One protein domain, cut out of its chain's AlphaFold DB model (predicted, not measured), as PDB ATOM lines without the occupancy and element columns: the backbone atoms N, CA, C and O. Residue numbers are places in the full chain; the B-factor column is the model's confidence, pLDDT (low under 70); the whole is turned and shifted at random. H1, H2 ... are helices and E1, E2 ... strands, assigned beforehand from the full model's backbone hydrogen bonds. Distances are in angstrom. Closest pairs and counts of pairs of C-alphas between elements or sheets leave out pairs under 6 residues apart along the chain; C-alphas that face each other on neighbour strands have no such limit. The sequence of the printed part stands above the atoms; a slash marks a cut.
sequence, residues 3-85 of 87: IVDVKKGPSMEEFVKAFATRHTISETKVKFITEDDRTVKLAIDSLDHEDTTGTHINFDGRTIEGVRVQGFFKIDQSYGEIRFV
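This is residues 3 to 85 of the 87 residues of an uncharacterized protein of Candidatus Saccharibacteria bacterium (UniProt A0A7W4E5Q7). The domain is a small closed barrel of six antiparallel strands, with its one named helix, H1, packed outside the ring, chiefly by E3 and E2. E3, the longest strand, bends sharply and helps to turn the wall of the barrel from E2 round to E4. The printed part has 83 residues with one named helix and six named strands, in the order E1, H1, E2, E3, E4, E5, E6; round the ring run E1 to E6 and back to E1, and the class is mostly strand. The whole is compact and rounded, with a radius of gyration of the C-alphas of 11.5 A and spans of 29 by 29 by 19 A.

E1, residues 3 to 8, begins at C-alpha 3 (45.282, 70.607, 74.106) and is 15.3 A long. H1, residues 12 to 20, is 12.2 A long and begins at C-alpha 12 (66.137, 63.989, 77.195). E2 holds residues 30 to 34 and measures 13.0 A. E3, residues 39 to 49, is 23.6 A from first to last C-alpha and bends by 88 degrees at residue 45. E4, residues 56 to 62, is 19.1 A long, and E5, residues 68 to 74, 20.3 A. E6, residues 79 to 85, is 19.9 A long and ends at C-alpha 85 (46.885, 70.976, 65.069).

E2 to E6 form a meander, each strand the antiparallel neighbour of the one before. E1 pairs with E6 over residues 3 to 6, where N 6 and O 80 are 2.8 A apart, and with E2 over residues 6 to 8, where N 33 and O 8 are 2.8 A apart. E2 and E3 are a hairpin, with N 32 and O 40 at 2.8 A. E3 pairs with E2 over residues 39 to 42 and with E4 over residues 43 to 49, where N 58 and O 48 are 2.8 A apart. The hairpin E4 and E5 has N 69 and O 61 at 2.8 A, and the hairpin E5 and E6 has N 83 and O 70 at 2.7 A. H1 is on the barrel, outside it, at a height over the sheet of 8.3 A. Its closest C-alphas to E3 are those of Phe 19 and Ile 44, 5.4 A apart. In H1 every O i to N i+4 pair is within hydrogen-bond range. E1 and E4, for instance, are apart.

The two C-alphas farthest apart are those of Thr 52 and Glu 65, at 33.6 A. The printed part has no cut, and no link is long. The mean pLDDT of the printed part is 85.8; it is under 70 at residues 22 to 28 and 50 to 53.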
ATOM      1  N   ILE A   3      44.086  70.536  73.253       92.06
ATOM      2  CA  ILE A   3      45.282  70.607  74.106       92.06
ATOM      3  C   ILE A   3      45.130  69.558  75.203       92.06
ATOM      4  O   ILE A   3      44.051  69.433  75.777       92.06
ATOM      5  N   VAL A   4      46.190  68.795  75.461       94.19
ATOM      6  CA  VAL A   4      46.237  67.812  76.547       94.19
ATOM      7  C   VAL A   4      47.452  68.055  77.431       94.19
ATOM      8  O   VAL A   4      48.562  68.243  76.925       94.19
ATOM      9  N   ASP A   5      47.229  68.016  78.742       95.94
ATOM     10  CA  ASP A   5      48.279  68.135  79.750       95.94
ATOM     11  C   ASP A   5      49.010  66.802  79.940       95.94
ATOM     12  O   ASP A   5      48.416  65.717  79.882       95.94
ATOM     13  N   VAL A   6      50.319  66.886  80.161       94.44
ATOM     14  CA  VAL A   6      51.220  65.748  80.339       94.44
ATOM     15  C   VAL A   6      51.508  65.530  81.821       94.44
ATOM     16  O   VAL A   6      52.044  66.411  82.484       94.44
ATOM     17  N   LYS A   7      51.247  64.304  82.279       92.94
ATOM     18  CA  LYS A   7      51.565  63.785  83.617       92.94
ATOM     19  C   LYS A   7      52.964  63.174  83.698       92.94
ATOM     20  O   LYS A   7      53.614  63.171  84.740       92.94
ATOM     21  N   LYS A   8      53.411  62.551  82.602       93.44
ATOM     22  CA  LYS A   8      54.746  61.951  82.476       93.44
ATOM     23  C   LYS A   8      55.187  61.948  81.022       93.44
ATOM     24  O   LYS A   8      54.432  61.530  80.149       93.44
ATOM     25  N   GLY A   9      56.426  62.342  80.766       91.94
ATOM     26  CA  GLY A   9      57.005  62.350  79.426       91.94
ATOM     27  C   GLY A   9      58.275  61.508  79.303       91.94
ATOM     28  O   GLY A   9      58.669  60.829  80.257       91.94
ATOM     29  N   PRO A  10      58.892  61.534  78.114       90.06
ATOM     30  CA  PRO A  10      60.185  60.918  77.845       90.06
ATOM     31  C   PRO A  10      61.326  61.701  78.520       90.06
ATOM     32  O   PRO A  10      61.215  62.888  78.827       90.06
ATOM     33  N   SER A  11      62.455  61.034  78.705       88.88
ATOM     34  CA  SER A  11      63.730  61.651  79.071       88.88
ATOM     35  C   SER A  11      64.348  62.448  77.911       88.88
ATOM     36  O   SER A  11      63.967  62.288  76.749       88.88
ATOM     37  N   MET A  12      65.359  63.271  78.216       86.31
ATOM     38  CA  MET A  12      66.137  63.989  77.195       86.31
ATOM     39  C   MET A  12      66.769  63.024  76.181       86.31
ATOM     40  O   MET A  12      66.694  63.246  74.975       86.31
ATOM     41  N   GLU A  13      67.353  61.917  76.655       86.62
ATOM     42  CA  GLU A  13      67.970  60.911  75.783       86.62
ATOM     43  C   GLU A  13      66.950  60.322  74.800       86.62
ATOM     44  O   GLU A  13      67.231  60.204  73.608       86.62
ATOM     45  N   GLU A  14      65.744  60.003  75.274       88.50
ATOM     46  CA  GLU A  14      64.672  59.477  74.427       88.50
ATOM     47  C   GLU A  14      64.217  60.493  73.371       88.50
ATOM     48  O   GLU A  14      63.998  60.109  72.220       88.50
ATOM     49  N   PHE A  15      64.132  61.781  73.720       86.44
ATOM     50  CA  PHE A  15      63.832  62.853  72.767       86.44
ATOM     51  C   PHE A  15      64.904  62.989  71.685       86.44
ATOM     52  O   PHE A  15      64.588  62.974  70.493       86.44
ATOM     53  N   VAL A  16      66.174  63.087  72.087       83.06
ATOM     54  CA  VAL A  16      67.306  63.230  71.158       83.06
ATOM     55  C   VAL A  16      67.406  62.011  70.250       83.06
ATOM     56  O   VAL A  16      67.568  62.152  69.036       83.06
ATOM     57  N   LYS A  17      67.244  60.807  70.810       86.19
ATOM     58  CA  LYS A  17      67.255  59.561  70.046       86.19
ATOM     59  C   LYS A  17      66.122  59.529  69.026       86.19
ATOM     60  O   LYS A  17      66.386  59.221  67.864       86.19
ATOM     61  N   ALA A  18      64.896  59.878  69.423       84.81
ATOM     62  CA  ALA A  18      63.745  59.937  68.520       84.81
ATOM     63  C   ALA A  18      63.951  60.936  67.378       84.81
ATOM     64  O   ALA A  18      63.709  60.607  66.219       84.81
ATOM     65  N   PHE A  19      64.478  62.124  67.673       82.69
ATOM     66  CA  PHE A  19      64.777  63.117  66.645       82.69
ATOM     67  C   PHE A  19      65.899  62.674  65.692       82.69
ATOM     68  O   PHE A  19      65.776  62.850  64.478       82.69
ATOM     69  N   ALA A  20      66.983  62.081  66.204       82.38
ATOM     70  CA  ALA A  20      68.125  61.635  65.399       82.38
ATOM     71  C   ALA A  20      67.774  60.489  64.433       82.38
ATOM     72  O   ALA A  20      68.390  60.344  63.379       82.38
ATOM     73  N   THR A  21      66.766  59.689  64.777       76.69
ATOM     74  CA  THR A  21      66.344  58.490  64.032       76.69
ATOM     75  C   THR A  21      65.009  58.673  63.303       76.69
ATOM     76  O   THR A  21      64.458  57.718  62.758       76.69
ATOM     77  N   ARG A  22      64.500  59.909  63.204       68.94
ATOM     78  CA  ARG A  22      63.200  60.239  62.585       68.94
ATOM     79  C   ARG A  22      63.004  59.721  61.150       68.94
ATOM     80  O   ARG A  22      61.876  59.563  60.697       68.94
ATOM     81  N   HIS A  23      64.090  59.432  60.429       66.06
ATOM     82  CA  HIS A  23      64.062  58.924  59.052       66.06
ATOM     83  C   HIS A  23      63.858  57.397  58.949       66.06
ATOM     84  O   HIS A  23      63.614  56.890  57.857       66.06
ATOM     85  N   THR A  24      63.907  56.660  60.064       61.66
ATOM     86  CA  THR A  24      63.648  55.211  60.142       61.66
ATOM     87  C   THR A  24      62.305  54.968  60.845       61.66
ATOM     88  O   THR A  24      62.224  54.776  62.053       61.66
ATOM     89  N   ILE A  25      61.222  55.057  60.070       54.12
ATOM     90  CA  ILE A  25      59.855  55.419  60.499       54.12
ATOM     91  C   ILE A  25      59.105  54.406  61.413       54.12
ATOM     92  O   ILE A  25      57.983  54.694  61.827       54.12
ATOM     93  N   SER A  26      59.667  53.267  61.841       52.94
ATOM     94  CA  SER A  26      58.916  52.324  62.707       52.94
ATOM     95  C   SER A  26      59.251  52.325  64.201       52.94
ATOM     96  O   SER A  26      58.393  51.899  64.973       52.94
ATOM     97  N   GLU A  27      60.411  52.811  64.658       54.00
ATOM     98  CA  GLU A  27      60.889  52.413  66.002       54.00
ATOM     99  C   GLU A  27      61.117  53.530  67.015       54.00
ATOM    100  O   GLU A  27      61.245  53.242  68.203       54.00
ATOM    101  N   THR A  28      61.130  54.799  66.613       65.19
ATOM    102  CA  THR A  28      61.595  55.850  67.531       65.19
ATOM    103  C   THR A  28      60.571  56.959  67.681       65.19
ATOM    104  O   THR A  28      60.647  58.028  67.085       65.19
ATOM    105  N   LYS A  29      59.556  56.647  68.492       83.88
ATOM    106  CA  LYS A  29      58.534  57.585  68.957       83.88
ATOM    107  C   LYS A  29      58.779  57.888  70.424       83.88
ATOM    108  O   LYS A  29      59.059  56.971  71.195       83.88
ATOM    109  N   VAL A  30      58.600  59.140  70.816       90.44
ATOM    110  CA  VAL A  30      58.513  59.481  72.235       90.44
ATOM    111  C   VAL A  30      57.131  59.130  72.771       90.44
ATOM    112  O   VAL A  30      56.134  59.177  72.042       90.44
ATOM    113  N   LYS A  31      57.073  58.754  74.046       92.81
ATOM    114  CA  LYS A  31      55.837  58.391  74.733       92.81
ATOM    115  C   LYS A  31      55.535  59.411  75.822       92.81
ATOM    116  O   LYS A  31      56.349  59.618  76.714       92.81
ATOM    117  N   PHE A  32      54.319  59.936  75.796       93.50
ATOM    118  CA  PHE A  32      53.744  60.736  76.866       93.50
ATOM    119  C   PHE A  32      52.585  59.987  77.517       93.50
ATOM    120  O   PHE A  32      51.872  59.224  76.860       93.50
ATOM    121  N   ILE A  33      52.414  60.215  78.812       94.50
ATOM    122  CA  ILE A  33      51.231  59.870  79.589       94.50
ATOM    123  C   ILE A  33      50.561  61.191  79.955       94.50
ATOM    124  O   ILE A  33      51.204  62.062  80.544       94.50
ATOM    125  N   THR A  34      49.304  61.351  79.571       94.06
ATOM    126  CA  THR A  34      48.496  62.538  79.870       94.06
ATOM    127  C   THR A  34      47.871  62.450  81.262       94.06
ATOM    128  O   THR A  34      47.860  61.383  81.879       94.06
ATOM    129  N   GLU A  35      47.354  63.567  81.771       94.50
ATOM    130  CA  GLU A  35      46.663  63.620  83.075       94.50
ATOM    131  C   GLU A  35      45.436  62.692  83.154       94.50
ATOM    132  O   GLU A  35      45.129  62.157  84.216       94.50
ATOM    133  N   ASP A  36      44.783  62.406  82.022       93.81
ATOM    134  CA  ASP A  36      43.693  61.424  81.917       93.81
ATOM    135  C   ASP A  36      44.180  59.972  81.700       93.81
ATOM    136  O   ASP A  36      43.424  59.116  81.233       93.81
ATOM    137  N   ASP A  37      45.449  59.696  82.018       94.12
ATOM    138  CA  ASP A  37      46.127  58.396  81.924       94.12
ATOM    139  C   ASP A  37      46.151  57.777  80.508       94.12
ATOM    140  O   ASP A  37      46.399  56.576  80.330       94.12
ATOM    141  N   ARG A  38      45.967  58.588  79.458       92.50
ATOM    142  CA  ARG A  38      46.137  58.135  78.070       92.50
ATOM    143  C   ARG A  38      47.600  58.154  77.664       92.50
ATOM    144  O   ARG A  38      48.407  58.964  78.101       92.50
ATOM    145  N   THR A  39      47.949  57.231  76.773       92.94
ATOM    146  CA  THR A  39      49.273  57.199  76.154       92.94
ATOM    147  C   THR A  39      49.231  57.889  74.797       92.94
ATOM    148  O   THR A  39      48.501  57.453  73.909       92.94
ATOM    149  N   VAL A  40      50.089  58.889  74.605       91.50
ATOM    150  CA  VAL A  40      50.312  59.548  73.313       91.50
ATOM    151  C   VAL A  40      51.712  59.192  72.816       91.50
ATOM    152  O   VAL A  40      52.692  59.343  73.544       91.50
ATOM    153  N   LYS A  41      51.818  58.682  71.584       92.12
ATOM    154  CA  LYS A  41      53.099  58.345  70.944       92.12
ATOM    155  C   LYS A  41      53.337  59.264  69.757       92.12
ATOM    156  O   LYS A  41      52.517  59.274  68.841       92.12
ATOM    157  N   LEU A  42      54.458  59.977  69.759       91.19
ATOM    158  CA  LEU A  42      54.754  61.002  68.759       91.19
ATOM    159  C   LEU A  42      56.073  60.701  68.052       91.19
ATOM    160  O   LEU A  42      57.072  60.384  68.699       91.19
ATOM    161  N   ALA A  43      56.073  60.809  66.727       89.56
ATOM    162  CA  ALA A  43      57.296  61.020  65.964       89.56
ATOM    163  C   ALA A  43      57.684  62.498  66.090       89.56
ATOM    164  O   ALA A  43      56.809  63.361  66.039       89.56
ATOM    165  N   ILE A  44      58.970  62.779  66.285       89.69
ATOM    166  CA  ILE A  44      59.476  64.141  66.470       89.69
ATOM    167  C   ILE A  44      60.079  64.635  65.156       89.69
ATOM    168  O   ILE A  44      61.071  64.082  64.678       89.69
ATOM    169  N   ASP A  45      59.481  65.685  64.599       87.62
ATOM    170  CA  ASP A  45      59.895  66.304  63.338       87.62
ATOM    171  C   ASP A  45      60.980  67.364  63.592       87.62
ATOM    172  O   ASP A  45      61.969  67.435  62.856       87.62
ATOM    173  N   SER A  46      60.838  68.153  64.664       87.69
ATOM    174  CA  SER A  46      61.815  69.165  65.081       87.69
ATOM    175  C   SER A  46      61.846  69.362  66.594       87.69
ATOM    176  O   SER A  46      60.822  69.231  67.262       87.69
ATOM    177  N   LEU A  47      63.019  69.739  67.105       87.31
ATOM    178  CA  LEU A  47      63.250  70.117  68.497       87.31
ATOM    179  C   LEU A  47      63.777  71.547  68.560       87.31
ATOM    180  O   LEU A  47      64.696  71.888  67.815       87.31
ATOM    181  N   ASP A  48      63.233  72.332  69.480       83.31
ATOM    182  CA  ASP A  48      63.759  73.635  69.864       83.31
ATOM    183  C   ASP A  48      63.967  73.661  71.384       83.31
ATOM    184  O   ASP A  48      63.096  73.248  72.152       83.31
ATOM    185  N   HIS A  49      65.154  74.075  71.814       73.38
ATOM    186  CA  HIS A  49      65.536  74.086  73.226       73.38
ATOM    187  C   HIS A  49      65.522  75.532  73.701       73.38
ATOM    188  O   HIS A  49      66.291  76.350  73.199       73.38
ATOM    189  N   GLU A  50      64.652  75.845  74.659       64.94
ATOM    190  CA  GLU A  50      64.493  77.225  75.133       64.94
ATOM    191  C   GLU A  50      65.384  77.567  76.332       64.94
ATOM    192  O   GLU A  50      65.671  78.744  76.550       64.94
ATOM    193  N   ASP A  51      65.840  76.579  77.112       67.81
ATOM    194  CA  ASP A  51      66.601  76.824  78.338       67.81
ATOM    195  C   ASP A  51      68.066  76.366  78.273       67.81
ATOM    196  O   ASP A  51      68.463  75.447  77.557       67.81
ATOM    197  N   THR A  52      68.908  77.042  79.058       60.94
ATOM    198  CA  THR A  52      70.337  76.719  79.202       60.94
ATOM    199  C   THR A  52      70.580  75.413  79.958       60.94
ATOM    200  O   THR A  52      71.692  74.888  79.929       60.94
ATOM    201  N   THR A  53      69.558  74.891  80.637       68.38
ATOM    202  CA  THR A  53      69.590  73.640  81.400       68.38
ATOM    203  C   THR A  53      69.302  72.414  80.536       68.38
ATOM    204  O   THR A  53      69.615  71.303  80.962       68.38
ATOM    205  N   GLY A  54      68.748  72.589  79.329       73.19
ATOM    206  CA  GLY A  54      68.342  71.482  78.466       73.19
ATOM    207  C   GLY A  54      67.223  70.660  79.101       73.19
ATOM    208  O   GLY A  54      67.227  69.437  79.021       73.19
ATOM    209  N   THR A  55      66.299  71.307  79.804       82.06
ATOM    210  CA  THR A  55      65.191  70.646  80.510       82.06
ATOM    211  C   THR A  55      63.839  71.008  79.929       82.06
ATOM    212  O   THR A  55      62.913  70.204  80.037       82.06
ATOM    213  N   HIS A  56      63.735  72.167  79.283       90.00
ATOM    214  CA  HIS A  56      62.571  72.611  78.535       90.00
ATOM    215  C   HIS A  56      62.782  72.322  77.054       90.00
ATOM    216  O   HIS A  56      63.675  72.868  76.404       90.00
ATOM    217  N   ILE A  57      61.903  71.495  76.505       88.38
ATOM    218  CA  ILE A  57      61.912  71.118  75.098       88.38
ATOM    219  C   ILE A  57      60.612  71.584  74.469       88.38
ATOM    220  O   ILE A  57      59.546  71.108  74.851       88.38
ATOM    221  N   ASN A  58      60.703  72.449  73.467       91.25
ATOM    222  CA  ASN A  58      59.634  72.650  72.502       91.25
ATOM    223  C   ASN A  58      59.814  71.662  71.349       91.25
ATOM    224  O   ASN A  58      60.932  71.382  70.909       91.25
ATOM    225  N   PHE A  59      58.715  71.127  70.833       91.44
ATOM    226  CA  PHE A  59      58.768  70.169  69.739       91.44
ATOM    227  C   PHE A  59      57.611  70.340  68.757       91.44
ATOM    228  O   PHE A  59      56.491  70.707  69.122       91.44
ATOM    229  N   ASP A  60      57.894  70.012  67.499       92.12
ATOM    230  CA  ASP A  60      56.895  69.746  66.463       92.12
ATOM    231  C   ASP A  60      57.025  68.273  66.076       92.12
ATOM    232  O   ASP A  60      58.123  67.702  66.067       92.12
ATOM    233  N   GLY A  61      55.902  67.629  65.805       91.38
ATOM    234  CA  GLY A  61      55.878  66.205  65.538       91.38
ATOM    235  C   GLY A  61      54.552  65.738  64.980       91.38
ATOM    236  O   GLY A  61      53.678  66.531  64.613       91.38
ATOM    237  N   ARG A  62      54.384  64.418  64.924       91.44
ATOM    238  CA  ARG A  62      53.170  63.788  64.400       91.44
ATOM    239  C   ARG A  62      52.768  62.549  65.175       91.44
ATOM    240  O   ARG A  62      53.613  61.804  65.674       91.44
ATOM    241  N   THR A  63      51.466  62.293  65.223       89.31
ATOM    242  CA  THR A  63      50.944  60.990  65.646       89.31
ATOM    243  C   THR A  63      51.208  59.925  64.578       89.31
ATOM    244  O   THR A  63      51.659  60.216  63.468       89.31
ATOM    245  N   ILE A  64      50.904  58.665  64.898       81.81
ATOM    246  CA  ILE A  64      51.030  57.539  63.958       81.81
ATOM    247  C   ILE A  64      50.100  57.722  62.750       81.81
ATOM    248  O   ILE A  64      50.455  57.375  61.630       81.81
ATOM    249  N   GLU A  65      48.934  58.308  62.992       84.81
ATOM    250  CA  GLU A  65      47.896  58.622  62.013       84.81
ATOM    251  C   GLU A  65      48.239  59.862  61.168       84.81
ATOM    252  O   GLU A  65      47.456  60.260  60.309       84.81
ATOM    253  N   GLY A  66      49.401  60.484  61.398       86.62
ATOM    254  CA  GLY A  66      49.891  61.625  60.626       86.62
ATOM    255  C   GLY A  66      49.359  62.985  61.080       86.62
ATOM    256  O   GLY A  66      49.630  63.985  60.412       86.62
ATOM    257  N   VAL A  67      48.645  63.051  62.209       89.94
ATOM    258  CA  VAL A  67      48.147  64.316  62.769       89.94
ATOM    259  C   VAL A  67      49.319  65.133  63.295       89.94
ATOM    260  O   VAL A  67      50.098  64.633  64.107       89.94
ATOM    261  N   ARG A  68      49.437  66.389  62.850       92.38
ATOM    262  CA  ARG A  68      50.474  67.308  63.328       92.38
ATOM    263  C   ARG A  68      50.218  67.698  64.778       92.38
ATOM    264  O   ARG A  68      49.095  68.018  65.170       92.38
ATOM    265  N   VAL A  69      51.289  67.712  65.556       93.31
ATOM    266  CA  VAL A  69      51.285  68.114  66.956       93.31
ATOM    267  C   VAL A  69      52.383  69.129  67.221       93.31
ATOM    268  O   VAL A  69      53.471  69.057  66.656       93.31
ATOM    269  N   GLN A  70      52.091  70.058  68.115       94.44
ATOM    270  CA  GLN A  70      53.067  70.975  68.689       94.44
ATOM    271  C   GLN A  70      53.002  70.844  70.197       94.44
ATOM    272  O   GLN A  70      51.916  70.670  70.745       94.44
ATOM    273  N   GLY A  71      54.127  70.930  70.885       93.81
ATOM    274  CA  GLY A  71      54.109  70.825  72.332       93.81
ATOM    275  C   GLY A  71      55.355  71.370  72.984       93.81
ATOM    276  O   GLY A  71      56.337  71.694  72.318       93.81
ATOM    277  N   PHE A  72      55.284  71.448  74.305       93.44
ATOM    278  CA  PHE A  72      56.448  71.669  75.143       93.44
ATOM    279  C   PHE A  72      56.458  70.656  76.282       93.44
ATOM    280  O   PHE A  72      55.405  70.174  76.708       93.44
ATOM    281  N   PHE A  73      57.642  70.328  76.781       93.00
ATOM    282  CA  PHE A  73      57.811  69.448  77.926       93.00
ATOM    283  C   PHE A  73      59.002  69.886  78.778       93.00
ATOM    284  O   PHE A  73      60.092  70.117  78.260       93.00
ATOM    285  N   LYS A  74      58.777  69.975  80.090       91.88
ATOM    286  CA  LYS A  74      59.779  70.224  81.124       91.88
ATOM    287  C   LYS A  74      60.106  68.914  81.828       91.88
ATOM    288  O   LYS A  74      59.291  68.389  82.589       91.88
ATOM    289  N   ILE A  75      61.289  68.375  81.552       86.81
ATOM    290  CA  ILE A  75      61.707  67.041  82.006       86.81
ATOM    291  C   ILE A  75      61.813  66.968  83.534       86.81
ATOM    292  O   ILE A  75      61.339  66.011  84.141       86.81
ATOM    293  N   ASP A  76      62.412  67.982  84.154       86.75
ATOM    294  CA  ASP A  76      62.640  68.084  85.600       86.75
ATOM    295  C   ASP A  76      61.334  68.157  86.408       86.75
ATOM    296  O   ASP A  76      61.245  67.623  87.512       86.75
ATOM    297  N   GLN A  77      60.311  68.784  85.831       85.31
ATOM    298  CA  GLN A  77      58.997  68.984  86.440       85.31
ATOM    299  C   GLN A  77      57.980  67.923  86.017       85.31
ATOM    300  O   GLN A  77      56.884  67.881  86.570       85.31
ATOM    301  N   SER A  78      58.327  67.068  85.048       83.75
ATOM    302  CA  SER A  78      57.402  66.119  84.415       83.75
ATOM    303  C   SER A  78      56.093  66.770  83.951       83.75
ATOM    304  O   SER A  78      55.038  66.149  84.004       83.75
ATOM    305  N   TYR A  79      56.176  68.011  83.468       90.31
ATOM    306  CA  TYR A  79      55.035  68.831  83.063       90.31
ATOM    307  C   TYR A  79      55.160  69.235  81.595       90.31
ATOM    308  O   TYR A  79      56.253  69.545  81.122       90.31
ATOM    309  N   GLY A  80      54.052  69.275  80.865       93.19
ATOM    310  CA  GLY A  80      54.037  69.752  79.487       93.19
ATOM    311  C   GLY A  80      52.645  69.763  78.878       93.19
ATOM    312  O   GLY A  80      51.691  69.279  79.479       93.19
ATOM    313  N   GLU A  81      52.556  70.271  77.655       95.81
ATOM    314  CA  GLU A  81      51.322  70.318  76.873       95.81
ATOM    315  C   GLU A  81      51.561  69.749  75.475       95.81
ATOM    316  O   GLU A  81      52.570  70.049  74.829       95.81
ATOM    317  N   ILE A  82      50.594  68.983  74.971       95.12
ATOM    318  CA  ILE A  82      50.546  68.538  73.574       95.12
ATOM    319  C   ILE A  82      49.323  69.168  72.914       95.12
ATOM    320  O   ILE A  82      48.194  69.021  73.379       95.12
ATOM    321  N   ARG A  83      49.542  69.848  71.792       95.19
ATOM    322  CA  ARG A  83      48.527  70.553  71.009       95.19
ATOM    323  C   ARG A  83      48.351  69.859  69.668       95.19
ATOM    324  O   ARG A  83      49.263  69.836  68.848       95.19
ATOM    325  N   PHE A  84      47.162  69.317  69.432       92.81
ATOM    326  CA  PHE A  84      46.790  68.718  68.152       92.81
ATOM    327  C   PHE A  84      46.345  69.816  67.185       92.81
ATOM    328  O   PHE A  84      45.339  70.507  67.413       92.81
ATOM    329  N   VAL A  85      47.118  69.980  66.113       88.56
ATOM    330  CA  VAL A  85      46.885  70.976  65.069       88.56
ATOM    331  C   VAL A  85      46.038  70.310  63.988       88.56
ATOM    332  O   VAL A  85      46.539  69.527  63.184       88.56
TER     333      VAL A  85